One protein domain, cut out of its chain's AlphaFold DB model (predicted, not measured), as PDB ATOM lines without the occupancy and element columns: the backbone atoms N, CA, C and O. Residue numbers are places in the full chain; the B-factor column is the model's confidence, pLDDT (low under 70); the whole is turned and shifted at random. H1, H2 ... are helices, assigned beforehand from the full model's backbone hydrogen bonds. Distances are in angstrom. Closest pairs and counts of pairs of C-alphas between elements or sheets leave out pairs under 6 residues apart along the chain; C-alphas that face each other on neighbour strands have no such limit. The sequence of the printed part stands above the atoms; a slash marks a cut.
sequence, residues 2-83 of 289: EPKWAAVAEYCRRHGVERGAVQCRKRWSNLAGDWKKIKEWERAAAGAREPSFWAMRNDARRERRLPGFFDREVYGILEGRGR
ATOM      1  N   GLU A   2     190.085 185.813 221.831       63.38
ATOM      2  CA  GLU A   2     189.009 185.030 221.173       63.38
ATOM      3  C   GLU A   2     187.907 184.576 222.169       63.38
ATOM      4  O   GLU A   2     188.189 183.725 223.021       63.38
ATOM      5  N   PRO A   3     186.644 185.044 222.049       83.88
ATOM      6  CA  PRO A   3     185.596 184.745 223.034       83.88
ATOM      7  C   PRO A   3     185.194 183.262 223.066       83.88
ATOM      8  O   PRO A   3     184.857 182.746 224.129       83.88
ATOM      9  N   LYS A   4     185.312 182.530 221.946       91.25
ATOM     10  CA  LYS A   4     185.012 181.084 221.899       91.25
ATOM     11  C   LYS A   4     185.826 180.263 222.906       91.25
ATOM     12  O   LYS A   4     185.289 179.329 223.488       91.25
ATOM     13  N   TRP A   5     187.093 180.607 223.165       93.19
ATOM     14  CA  TRP A   5     187.904 179.861 224.135       93.19
ATOM     15  C   TRP A   5     187.593 180.256 225.577       93.19
ATOM     16  O   TRP A   5     187.784 179.433 226.466       93.19
ATOM     17  N   ALA A   6     187.079 181.468 225.813       92.06
ATOM     18  CA  ALA A   6     186.529 181.847 227.111       92.06
ATOM     19  C   ALA A   6     185.238 181.062 227.404       92.06
ATOM     20  O   ALA A   6     185.124 180.481 228.477       92.06
ATOM     21  N   ALA A   7     184.338 180.939 226.422       92.69
ATOM     22  CA  ALA A   7     183.131 180.114 226.535       92.69
ATOM     23  C   ALA A   7     183.455 178.619 226.737       92.69
ATOM     24  O   ALA A   7     182.876 177.977 227.609       92.69
ATOM     25  N   VAL A   8     184.432 178.065 226.004       93.56
ATOM     26  CA  VAL A   8     184.906 176.680 226.217       93.56
ATOM     27  C   VAL A   8     185.554 176.506 227.599       93.56
ATOM     28  O   VAL A   8     185.305 175.503 228.257       93.56
ATOM     29  N   ALA A   9     186.337 177.475 228.081       93.06
ATOM     30  CA  ALA A   9     186.906 177.447 229.432       93.06
ATOM     31  C   ALA A   9     185.839 177.562 230.536       93.06
ATOM     32  O   ALA A   9     185.970 176.963 231.602       93.06
ATOM     33  N   GLU A  10     184.767 178.316 230.299       92.94
ATOM     34  CA  GLU A  10     183.612 178.355 231.194       92.94
ATOM     35  C   GLU A  10     182.847 177.026 231.191       92.94
ATOM     36  O   GLU A  10     182.551 176.505 232.262       92.94
ATOM     37  N   TYR A  11     182.612 176.427 230.020       93.12
ATOM     38  CA  TYR A  11     182.030 175.089 229.903       93.12
ATOM     39  C   TYR A  11     182.869 174.045 230.656       93.12
ATOM     40  O   TYR A  11     182.334 173.313 231.485       93.12
ATOM     41  N   CYS A  12     184.193 174.018 230.460       92.19
ATOM     42  CA  CYS A  12     185.080 173.119 231.203       92.19
ATOM     43  C   CYS A  12     184.980 173.330 232.726       92.19
ATOM     44  O   CYS A  12     184.835 172.348 233.450       92.19
ATOM     45  N   ARG A  13     184.964 174.583 233.211       92.81
ATOM     46  CA  ARG A  13     184.763 174.893 234.641       92.81
ATOM     47  C   ARG A  13     183.403 174.422 235.166       92.81
ATOM     48  O   ARG A  13     183.358 173.804 236.223       92.81
ATOM     49  N   ARG A  14     182.309 174.636 234.419       93.62
ATOM     50  CA  ARG A  14     180.961 174.133 234.761       93.62
ATOM     51  C   ARG A  14     180.912 172.599 234.845       93.62
ATOM     52  O   ARG A  14     180.166 172.066 235.655       93.62
ATOM     53  N   HIS A  15     181.741 171.902 234.065       91.69
ATOM     54  CA  HIS A  15     181.926 170.445 234.119       91.69
ATOM     55  C   HIS A  15     183.048 169.989 235.083       91.69
ATOM     56  O   HIS A  15     183.564 168.881 234.946       91.69
ATOM     57  N   GLY A  16     183.445 170.819 236.056       91.12
ATOM     58  CA  GLY A  16     184.407 170.455 237.109       91.12
ATOM     59  C   GLY A  16     185.877 170.394 236.673       91.12
ATOM     60  O   GLY A  16     186.727 169.950 237.439       91.12
ATOM     61  N   VAL A  17     186.203 170.837 235.456       90.50
ATOM     62  CA  VAL A  17     187.555 170.782 234.883       90.50
ATOM     63  C   VAL A  17     188.090 172.201 234.702       90.50
ATOM     64  O   VAL A  17     187.953 172.811 233.640       90.50
ATOM     65  N   GLU A  18     188.718 172.747 235.743       88.94
ATOM     66  CA  GLU A  18     189.251 174.109 235.694       88.94
ATOM     67  C   GLU A  18     190.415 174.238 234.697       88.94
ATOM     68  O   GLU A  18     191.499 173.669 234.855       88.94
ATOM     69  N   ARG A  19     190.155 174.970 233.605       89.88
ATOM     70  CA  ARG A  19     191.092 175.223 232.506       89.88
ATOM     71  C   ARG A  19     190.943 176.654 232.019       89.88
ATOM     72  O   ARG A  19     189.835 177.105 231.743       89.88
ATOM     73  N   GLY A  20     192.060 177.348 231.838       92.25
ATOM     74  CA  GLY A  20     192.070 178.663 231.192       92.25
ATOM     75  C   GLY A  20     191.844 178.568 229.677       92.25
ATOM     76  O   GLY A  20     192.236 177.588 229.044       92.25
ATOM     77  N   ALA A  21     191.303 179.623 229.062       92.88
ATOM     78  CA  ALA A  21     191.029 179.688 227.617       92.88
ATOM     79  C   ALA A  21     192.243 179.303 226.739       92.88
ATOM     80  O   ALA A  21     192.117 178.555 225.767       92.88
ATOM     81  N   VAL A  22     193.443 179.755 227.121       91.88
ATOM     82  CA  VAL A  22     194.706 179.423 226.436       91.88
ATOM     83  C   VAL A  22     195.057 177.934 226.569       91.88
ATOM     84  O   VAL A  22     195.548 177.331 225.615       91.88
ATOM     85  N   GLN A  23     194.759 177.312 227.714       92.50
ATOM     86  CA  GLN A  23     194.971 175.878 227.940       92.50
ATOM     87  C   GLN A  23     193.999 175.039 227.097       92.50
ATOM     88  O   GLN A  23     194.429 174.075 226.464       92.50
ATOM     89  N   CYS A  24     192.723 175.439 227.016       92.38
ATOM     90  CA  CYS A  24     191.729 174.816 226.136       92.38
ATOM     91  C   CYS A  24     192.169 174.885 224.664       92.38
ATOM     92  O   CYS A  24     192.208 173.856 223.990       92.38
ATOM     93  N   ARG A  25     192.605 176.066 224.192       93.12
ATOM     94  CA  ARG A  25     193.163 176.261 222.840       93.12
ATOM     95  C   ARG A  25     194.379 175.361 222.588       93.12
ATOM     96  O   ARG A  25     194.429 174.693 221.561       93.12
ATOM     97  N   LYS A  26     195.333 175.288 223.527       94.56
ATOM     98  CA  LYS A  26     196.529 174.428 223.416       94.56
ATOM     99  C   LYS A  26     196.168 172.937 223.374       94.56
ATOM    100  O   LYS A  26     196.681 172.214 222.523       94.56
ATOM    101  N   ARG A  27     195.260 172.471 224.242       94.06
ATOM    102  CA  ARG A  27     194.802 171.071 224.247       94.06
ATOM    103  C   ARG A  27     194.050 170.719 222.963       94.06
ATOM    104  O   ARG A  27     194.289 169.638 222.434       94.06
ATOM    105  N   TRP A  28     193.221 171.626 222.439       93.69
ATOM    106  CA  TRP A  28     192.555 171.452 221.147       93.69
ATOM    107  C   TRP A  28     193.551 171.358 219.987       93.69
ATOM    108  O   TRP A  28     193.450 170.427 219.195       93.69
ATOM    109  N   SER A  29     194.535 172.261 219.898       93.44
ATOM    110  CA  SER A  29     195.550 172.214 218.833       93.44
ATOM    111  C   SER A  29     196.308 170.885 218.813       93.44
ATOM    112  O   SER A  29     196.497 170.310 217.742       93.44
ATOM    113  N   ASN A  30     196.683 170.361 219.987       93.44
ATOM    114  CA  ASN A  30     197.304 169.041 220.091       93.44
ATOM    115  C   ASN A  30     196.333 167.932 219.650       93.44
ATOM    116  O   ASN A  30     196.679 167.140 218.782       93.44
ATOM    117  N   LEU A  31     195.104 167.913 220.182       94.00
ATOM    118  CA  LEU A  31     194.088 166.902 219.858       94.00
ATOM    119  C   LEU A  31     193.767 166.855 218.354       94.00
ATOM    120  O   LEU A  31     193.709 165.780 217.769       94.00
ATOM    121  N   ALA A  32     193.603 168.015 217.716       93.06
ATOM    122  CA  ALA A  32     193.335 168.122 216.286       93.06
ATOM    123  C   ALA A  32     194.556 167.737 215.427       93.06
ATOM    124  O   ALA A  32     194.390 167.150 214.358       93.06
ATOM    125  N   GLY A  33     195.778 168.034 215.884       93.62
ATOM    126  CA  GLY A  33     197.011 167.592 215.227       93.62
ATOM    127  C   GLY A  33     197.215 166.078 215.317       93.62
ATOM    128  O   GLY A  33     197.556 165.438 214.325       93.62
ATOM    129  N   ASP A  34     196.952 165.492 216.481       92.62
ATOM    130  CA  ASP A  34     197.059 164.052 216.716       92.62
ATOM    131  C   ASP A  34     195.955 163.268 215.984       92.62
ATOM    132  O   ASP A  34     196.247 162.250 215.357       92.62
ATOM    133  N   TRP A  35     194.724 163.793 215.937       94.19
ATOM    134  CA  TRP A  35     193.643 163.253 215.102       94.19
ATOM    135  C   TRP A  35     194.014 163.215 213.614       94.19
ATOM    136  O   TRP A  35     193.780 162.200 212.959       94.19
ATOM    137  N   LYS A  36     194.638 164.279 213.079       93.31
ATOM    138  CA  LYS A  36     195.096 164.310 211.677       93.31
ATOM    139  C   LYS A  36     196.092 163.189 211.381       93.31
ATOM    140  O   LYS A  36     195.869 162.456 210.423       93.31
ATOM    141  N   LYS A  37     197.115 163.000 212.228       92.50
ATOM    142  CA  LYS A  37     198.099 161.904 212.084       92.50
ATOM    143  C   LYS A  37     197.425 160.532 212.062       92.50
ATOM    144  O   LYS A  37     197.786 159.686 211.256       92.50
ATOM    145  N   ILE A  38     196.444 160.310 212.942       92.50
ATOM    146  CA  ILE A  38     195.717 159.034 213.020       92.50
ATOM    147  C   ILE A  38     194.849 158.834 211.773       92.50
ATOM    148  O   ILE A  38     194.841 157.744 211.218       92.50
ATOM    149  N   LYS A  39     194.164 159.874 211.286       91.81
ATOM    150  CA  LYS A  39     193.329 159.789 210.078       91.81
ATOM    151  C   LYS A  39     194.149 159.564 208.801       91.81
ATOM    152  O   LYS A  39     193.744 158.795 207.932       91.81
ATOM    153  N   GLU A  40     195.297 160.225 208.692       93.06
ATOM    154  CA  GLU A  40     196.275 160.010 207.622       93.06
ATOM    155  C   GLU A  40     196.845 158.588 207.682       93.06
ATOM    156  O   GLU A  40     196.867 157.892 206.666       93.06
ATOM    157  N   TRP A  41     197.187 158.113 208.885       92.19
ATOM    158  CA  TRP A  41     197.603 156.736 209.117       92.19
ATOM    159  C   TRP A  41     196.536 155.713 208.709       92.19
ATOM    160  O   TRP A  41     196.856 154.804 207.955       92.19
ATOM    161  N   GLU A  42     195.277 155.847 209.144       91.00
ATOM    162  CA  GLU A  42     194.219 154.889 208.779       91.00
ATOM    163  C   GLU A  42     194.028 154.814 207.254       91.00
ATOM    164  O   GLU A  42     193.828 153.725 206.713       91.00
ATOM    165  N   ARG A  43     194.157 155.945 206.542       89.81
ATOM    166  CA  ARG A  43     194.119 155.985 205.071       89.81
ATOM    167  C   ARG A  43     195.329 155.283 204.443       89.81
ATOM    168  O   ARG A  43     195.149 154.503 203.509       89.81
ATOM    169  N   ALA A  44     196.539 155.551 204.934       89.25
ATOM    170  CA  ALA A  44     197.762 154.925 204.433       89.25
ATOM    171  C   ALA A  44     197.773 153.410 204.698       89.25
ATOM    172  O   ALA A  44     198.021 152.622 203.787       89.25
ATOM    173  N   ALA A  45     197.414 152.998 205.914       88.31
ATOM    174  CA  ALA A  45     197.351 151.607 206.340       88.31
ATOM    175  C   ALA A  45     196.304 150.804 205.554       88.31
ATOM    176  O   ALA A  45     196.596 149.693 205.113       88.31
ATOM    177  N   ALA A  46     195.126 151.384 205.287       84.19
ATOM    178  CA  ALA A  46     194.115 150.764 204.429       84.19
ATOM    179  C   ALA A  46     194.622 150.523 202.993       84.19
ATOM    180  O   ALA A  46     194.340 149.471 202.420       84.19
ATOM    181  N   GLY A  47     195.401 151.455 202.428       84.19
ATOM    182  CA  GLY A  47     196.031 151.289 201.112       84.19
ATOM    183  C   GLY A  47     197.178 150.271 201.103       84.19
ATOM    184  O   GLY A  47     197.282 149.465 200.183       84.19
ATOM    185  N   ALA A  48     198.011 150.267 202.145       84.25
ATOM    186  CA  ALA A  48     199.201 149.419 202.257       84.25
ATOM    187  C   ALA A  48     198.943 148.026 202.877       84.25
ATOM    188  O   ALA A  48     199.874 147.232 202.999       84.25
ATOM    189  N   ARG A  49     197.699 147.724 203.288       81.06
ATOM    190  CA  ARG A  49     197.330 146.564 204.134       81.06
ATOM    191  C   ARG A  49     198.097 146.484 205.466       81.06
ATOM    192  O   ARG A  49     198.223 145.407 206.049       81.06
ATOM    193  N   GLU A  50     198.579 147.614 205.975       84.56
ATOM    194  CA  GLU A  50     199.178 147.679 207.310       84.56
ATOM    195  C   GLU A  50     198.090 147.674 208.404       84.56
ATOM    196  O   GLU A  50     196.939 148.038 208.146       84.56
ATOM    197  N   PRO A  51     198.402 147.242 209.640       85.00
ATOM    198  CA  PRO A  51     197.426 147.244 210.723       85.00
ATOM    199  C   PRO A  51     196.952 148.663 211.073       85.00
ATOM    200  O   PRO A  51     197.750 149.575 211.295       85.00
ATOM    201  N   SER A  52     195.632 148.816 211.209       85.69
ATOM    202  CA  SER A  52     194.994 150.015 211.764       85.69
ATOM    203  C   SER A  52     195.644 150.439 213.088       85.69
ATOM    204  O   SER A  52     196.018 149.603 213.918       85.69
ATOM    205  N   PHE A  53     195.710 151.750 213.320       86.75
ATOM    206  CA  PHE A  53     196.116 152.388 214.570       86.75
ATOM    207  C   PHE A  53     195.499 151.703 215.793       86.75
ATOM    208  O   PHE A  53     196.190 151.446 216.783       86.75
ATOM    209  N   TRP A  54     194.212 151.355 215.707       88.81
ATOM    210  CA  TRP A  54     193.444 150.723 216.780       88.81
ATOM    211  C   TRP A  54     193.896 149.288 217.077       88.81
ATOM    212  O   TRP A  54     193.855 148.879 218.234       88.81
ATOM    213  N   ALA A  55     194.370 148.557 216.064       85.94
ATOM    214  CA  ALA A  55     194.900 147.199 216.192       85.94
ATOM    215  C   ALA A  55     196.388 147.161 216.603       85.94
ATOM    216  O   ALA A  55     196.846 146.175 217.177       85.94
ATOM    217  N   MET A  56     197.155 148.223 216.330       84.50
ATOM    218  CA  MET A  56     198.568 148.303 216.711       84.50
ATOM    219  C   MET A  56     198.785 148.517 218.215       84.50
ATOM    220  O   MET A  56     198.112 149.325 218.858       84.50
ATOM    221  N   ARG A  57     199.821 147.856 218.753       82.12
ATOM    222  CA  ARG A  57     200.348 148.092 220.107       82.12
ATOM    223  C   ARG A  57     201.052 149.457 220.190       82.12
ATOM    224  O   ARG A  57     201.495 149.999 219.179       82.12
ATOM    225  N   ASN A  58     201.175 150.011 221.400       85.25
ATOM    226  CA  ASN A  58     201.740 151.351 221.629       85.25
ATOM    227  C   ASN A  58     203.160 151.526 221.052       85.25
ATOM    228  O   ASN A  58     203.465 152.583 220.509       85.25
ATOM    229  N   ASP A  59     203.993 150.486 221.105       82.81
ATOM    230  CA  ASP A  59     205.373 150.518 220.602       82.81
ATOM    231  C   ASP A  59     205.418 150.772 219.088       82.81
ATOM    232  O   ASP A  59     206.011 151.755 218.647       82.81
ATOM    233  N   ALA A  60     204.656 149.990 218.314       85.44
ATOM    234  CA  ALA A  60     204.521 150.154 216.866       85.44
ATOM    235  C   ALA A  60     203.919 151.518 216.477       85.44
ATOM    236  O   ALA A  60     204.299 152.101 215.460       85.44
ATOM    237  N   ARG A  61     203.019 152.083 217.303       89.12
ATOM    238  CA  ARG A  61     202.546 153.470 217.124       89.12
ATOM    239  C   ARG A  61     203.693 154.471 217.293       89.12
ATOM    240  O   ARG A  61     203.836 155.361 216.458       89.12
ATOM    241  N   ARG A  62     204.522 154.322 218.334       87.31
ATOM    242  CA  ARG A  62     205.672 155.205 218.615       87.31
ATOM    243  C   ARG A  62     206.745 155.126 217.529       87.31
ATOM    244  O   ARG A  62     207.224 156.169 217.094       87.31
ATOM    245  N   GLU A  63     207.079 153.923 217.064       88.50
ATOM    246  CA  GLU A  63     207.995 153.681 215.935       88.50
ATOM    247  C   GLU A  63     207.538 154.436 214.677       88.50
ATOM    248  O   GLU A  63     208.325 155.124 214.028       88.50
ATOM    249  N   ARG A  64     206.229 154.403 214.400       84.00
ATOM    250  CA  ARG A  64     205.578 155.090 213.271       84.00
ATOM    251  C   ARG A  64     205.230 156.563 213.555       84.00
ATOM    252  O   ARG A  64     204.497 157.180 212.791       84.00
ATOM    253  N   ARG A  65     205.760 157.145 214.644       86.06
ATOM    254  CA  ARG A  65     205.549 158.540 215.102       86.06
ATOM    255  C   ARG A  65     204.083 158.937 215.364       86.06
ATOM    256  O   ARG A  65     203.757 160.126 215.429       86.06
ATOM    257  N   LEU A  66     203.204 157.958 215.555       90.00
ATOM    258  CA  LEU A  66     201.783 158.152 215.834       90.00
ATOM    259  C   LEU A  66     201.550 158.474 217.324       90.00
ATOM    260  O   LEU A  66     202.362 158.096 218.176       90.00
ATOM    261  N   PRO A  67     200.432 159.134 217.682       89.00
ATOM    262  CA  PRO A  67     200.068 159.367 219.079       89.00
ATOM    263  C   PRO A  67     199.934 158.039 219.837       89.00
ATOM    264  O   PRO A  67     199.170 157.165 219.440       89.00
ATOM    265  N   GLY A  68     200.655 157.860 220.947       83.75
ATOM    266  CA  GLY A  68     200.620 156.588 221.686       83.75
ATOM    267  C   GLY A  68     199.228 156.239 222.240       83.75
ATOM    268  O   GLY A  68     198.834 155.067 222.264       83.75
ATOM    269  N   PHE A  69     198.476 157.268 222.640       84.88
ATOM    270  CA  PHE A  69     197.113 157.191 223.157       84.88
ATOM    271  C   PHE A  69     196.222 158.228 222.462       84.88
ATOM    272  O   PHE A  69     196.622 159.382 222.303       84.88
ATOM    273  N   PHE A  70     195.015 157.812 222.079       90.19
ATOM    274  CA  PHE A  70     193.944 158.667 221.573       90.19
ATOM    275  C   PHE A  70     192.608 157.940 221.766       90.19
ATOM    276  O   PHE A  70     192.541 156.727 221.563       90.19
ATOM    277  N   ASP A  71     191.551 158.656 222.138       91.56
ATOM    278  CA  ASP A  71     190.249 158.057 222.435       91.56
ATOM    279  C   ASP A  71     189.461 157.742 221.153       91.56
ATOM    280  O   ASP A  71     189.240 158.610 220.304       91.56
ATOM    281  N   ARG A  72     188.999 156.493 221.006       88.25
ATOM    282  CA  ARG A  72     188.294 156.029 219.795       88.25
ATOM    283  C   ARG A  72     186.958 156.743 219.572       88.25
ATOM    284  O   ARG A  72     186.585 157.007 218.432       88.25
ATOM    285  N   GLU A  73     186.270 157.097 220.653       89.44
ATOM    286  CA  GLU A  73     185.029 157.877 220.613       89.44
ATOM    287  C   GLU A  73     185.291 159.313 220.153       89.44
ATOM    288  O   GLU A  73     184.624 159.795 219.242       89.44
ATOM    289  N   VAL A  74     186.329 159.965 220.689       91.69
ATOM    290  CA  VAL A  74     186.753 161.307 220.257       91.69
ATOM    291  C   VAL A  74     187.170 161.297 218.786       91.69
ATOM    292  O   VAL A  74     186.795 162.202 218.043       91.69
ATOM    293  N   TYR A  75     187.871 160.253 218.327       91.25
ATOM    294  CA  TYR A  75     188.188 160.087 216.906       91.25
ATOM    295  C   TYR A  75     186.910 159.995 216.059       91.25
ATOM    296  O   TYR A  75     186.785 160.722 215.075       91.25
ATOM    297  N   GLY A  76     185.936 159.174 216.469       90.19
ATOM    298  CA  GLY A  76     184.642 159.049 215.790       90.19
ATOM    299  C   GLY A  76     183.823 160.345 215.781       90.19
ATOM    300  O   GLY A  76     183.182 160.657 214.779       90.19
ATOM    301  N   ILE A  77     183.867 161.139 216.855       92.94
ATOM    302  CA  ILE A  77     183.223 162.459 216.929       92.94
ATOM    303  C   ILE A  77     183.882 163.439 215.945       92.94
ATOM    304  O   ILE A  77     183.171 164.075 215.170       92.94
ATOM    305  N   LEU A  78     185.219 163.522 215.910       90.75
ATOM    306  CA  LEU A  78     185.948 164.394 214.971       90.75
ATOM    307  C   LEU A  78     185.865 163.909 213.509       90.75
ATOM    308  O   LEU A  78     185.942 164.717 212.587       90.75
ATOM    309  N   GLU A  79     185.665 162.610 213.275       87.44
ATOM    310  CA  GLU A  79     185.357 162.038 211.955       87.44
ATOM    311  C   GLU A  79     183.910 162.330 211.498       87.44
ATOM    312  O   GLU A  79     183.564 162.078 210.348       87.44
ATOM    313  N   GLY A  80     183.061 162.882 212.374       80.25
ATOM    314  CA  GLY A  80     181.642 163.162 212.120       80.25
ATOM    315  C   GLY A  80     180.713 161.980 212.424       80.25
ATOM    316  O   GLY A  80     179.513 162.170 212.616       80.25
ATOM    317  N   ARG A  81     181.264 160.774 212.576       68.25
ATOM    318  CA  ARG A  81     180.546 159.527 212.891       68.25
ATOM    319  C   ARG A  81     179.830 159.568 214.250       68.25
ATOM    320  O   ARG A  81     178.798 158.930 214.421       68.25
ATOM    321  N   GLY A  82     180.338 160.360 215.197       54.97
ATOM    322  CA  GLY A  82     179.734 160.559 216.521       54.97
ATOM    323  C   GLY A  82     178.451 161.405 216.540       54.97
ATOM    324  O   GLY A  82     177.760 161.411 217.556       54.97
ATOM    325  N   ARG A  83     178.077 162.088 215.443       52.56
ATOM    326  CA  ARG A  83     176.840 162.901 215.399       52.56
ATOM    327  C   ARG A  83     175.553 162.074 215.521       52.56
ATOM    328  O   ARG A  83     174.528 162.641 215.881       52.56
TER     329      ARG A  83
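What this domain is: This is residues 2 to 83 of the 289 residues of the protein "Myb_DNA-bind_4 domain-containing protein" of Aegilops tauschii subsp. strangulata (UniProt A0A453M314). One long helix, H2, is the spine of this model and makes its long axis, with the shorter helix H1 set across its first end at about a right angle. After the far end of H2 the chain folds back beside it through loops and the two small helices H3 and H4, and H4 comes near the middle of H2 without clearly touching it. The printed part has 82 residues with four named helices, in the order H1, H2, H3, H4, and no named strand; its class is all helix. The whole is loose, with a radius of gyration of the C-alphas of 15.3 A, and elongated, spanning 44 by 27 by 22 A.

Where its parts are: The printed part begins at Glu 2. H1 runs from Pro 3 to Arg 14, 16.5 A from first to last C-alpha, and its C-alpha 3 is at (185.596, 184.745, 223.034). With six residues between it and H1, H2 begins with Ala 21, whose C-alpha is at (191.029, 179.688, 227.617); it runs to Ala 48, 28 residues and 40.3 A from first to last C-alpha. H3 is residues 58 to 63, 8.8 A long. H4 is residues 72 to 78, 9.9 A long, and its C-alpha 78 is at (185.948, 164.394, 214.971).

How they stand to each other: H1 touches H2 with residues 5 to 9 alone, and H2 touches H1 with residues 21 to 25 alone. Their closest C-alphas are those of Trp 5 and Ala 21, 4.7 A apart. The lines of H1 and H2 are about perpendicular, at 86 degrees. H3 touches no helix: it is apart from H1, H2 and H4. H4 and H2 are close but not clearly touching, with the C-alphas of Trp 35 and Tyr 75 the closest, at 6.6 A. The lines of H2 and H4 are about perpendicular, at 76 degrees. H4 is apart from H1. In H1, H2, H3 and H4 every O i to N i+4 pair is within hydrogen-bond range.

The domain as a whole: The two C-alphas farthest apart are those of Arg 14 and Ala 48, at 44.7 A. The first and last printed C-alphas, of Glu 2 and Arg 83, are 25.9 A apart. The printed part has no cut, and the links H1 to H2, H2 to H3 and H3 to H4, of 6, 9 and 8 residues, are short. The mean pLDDT of the printed part is 88.3; residue 2 and residues 81 to 83 are under 70.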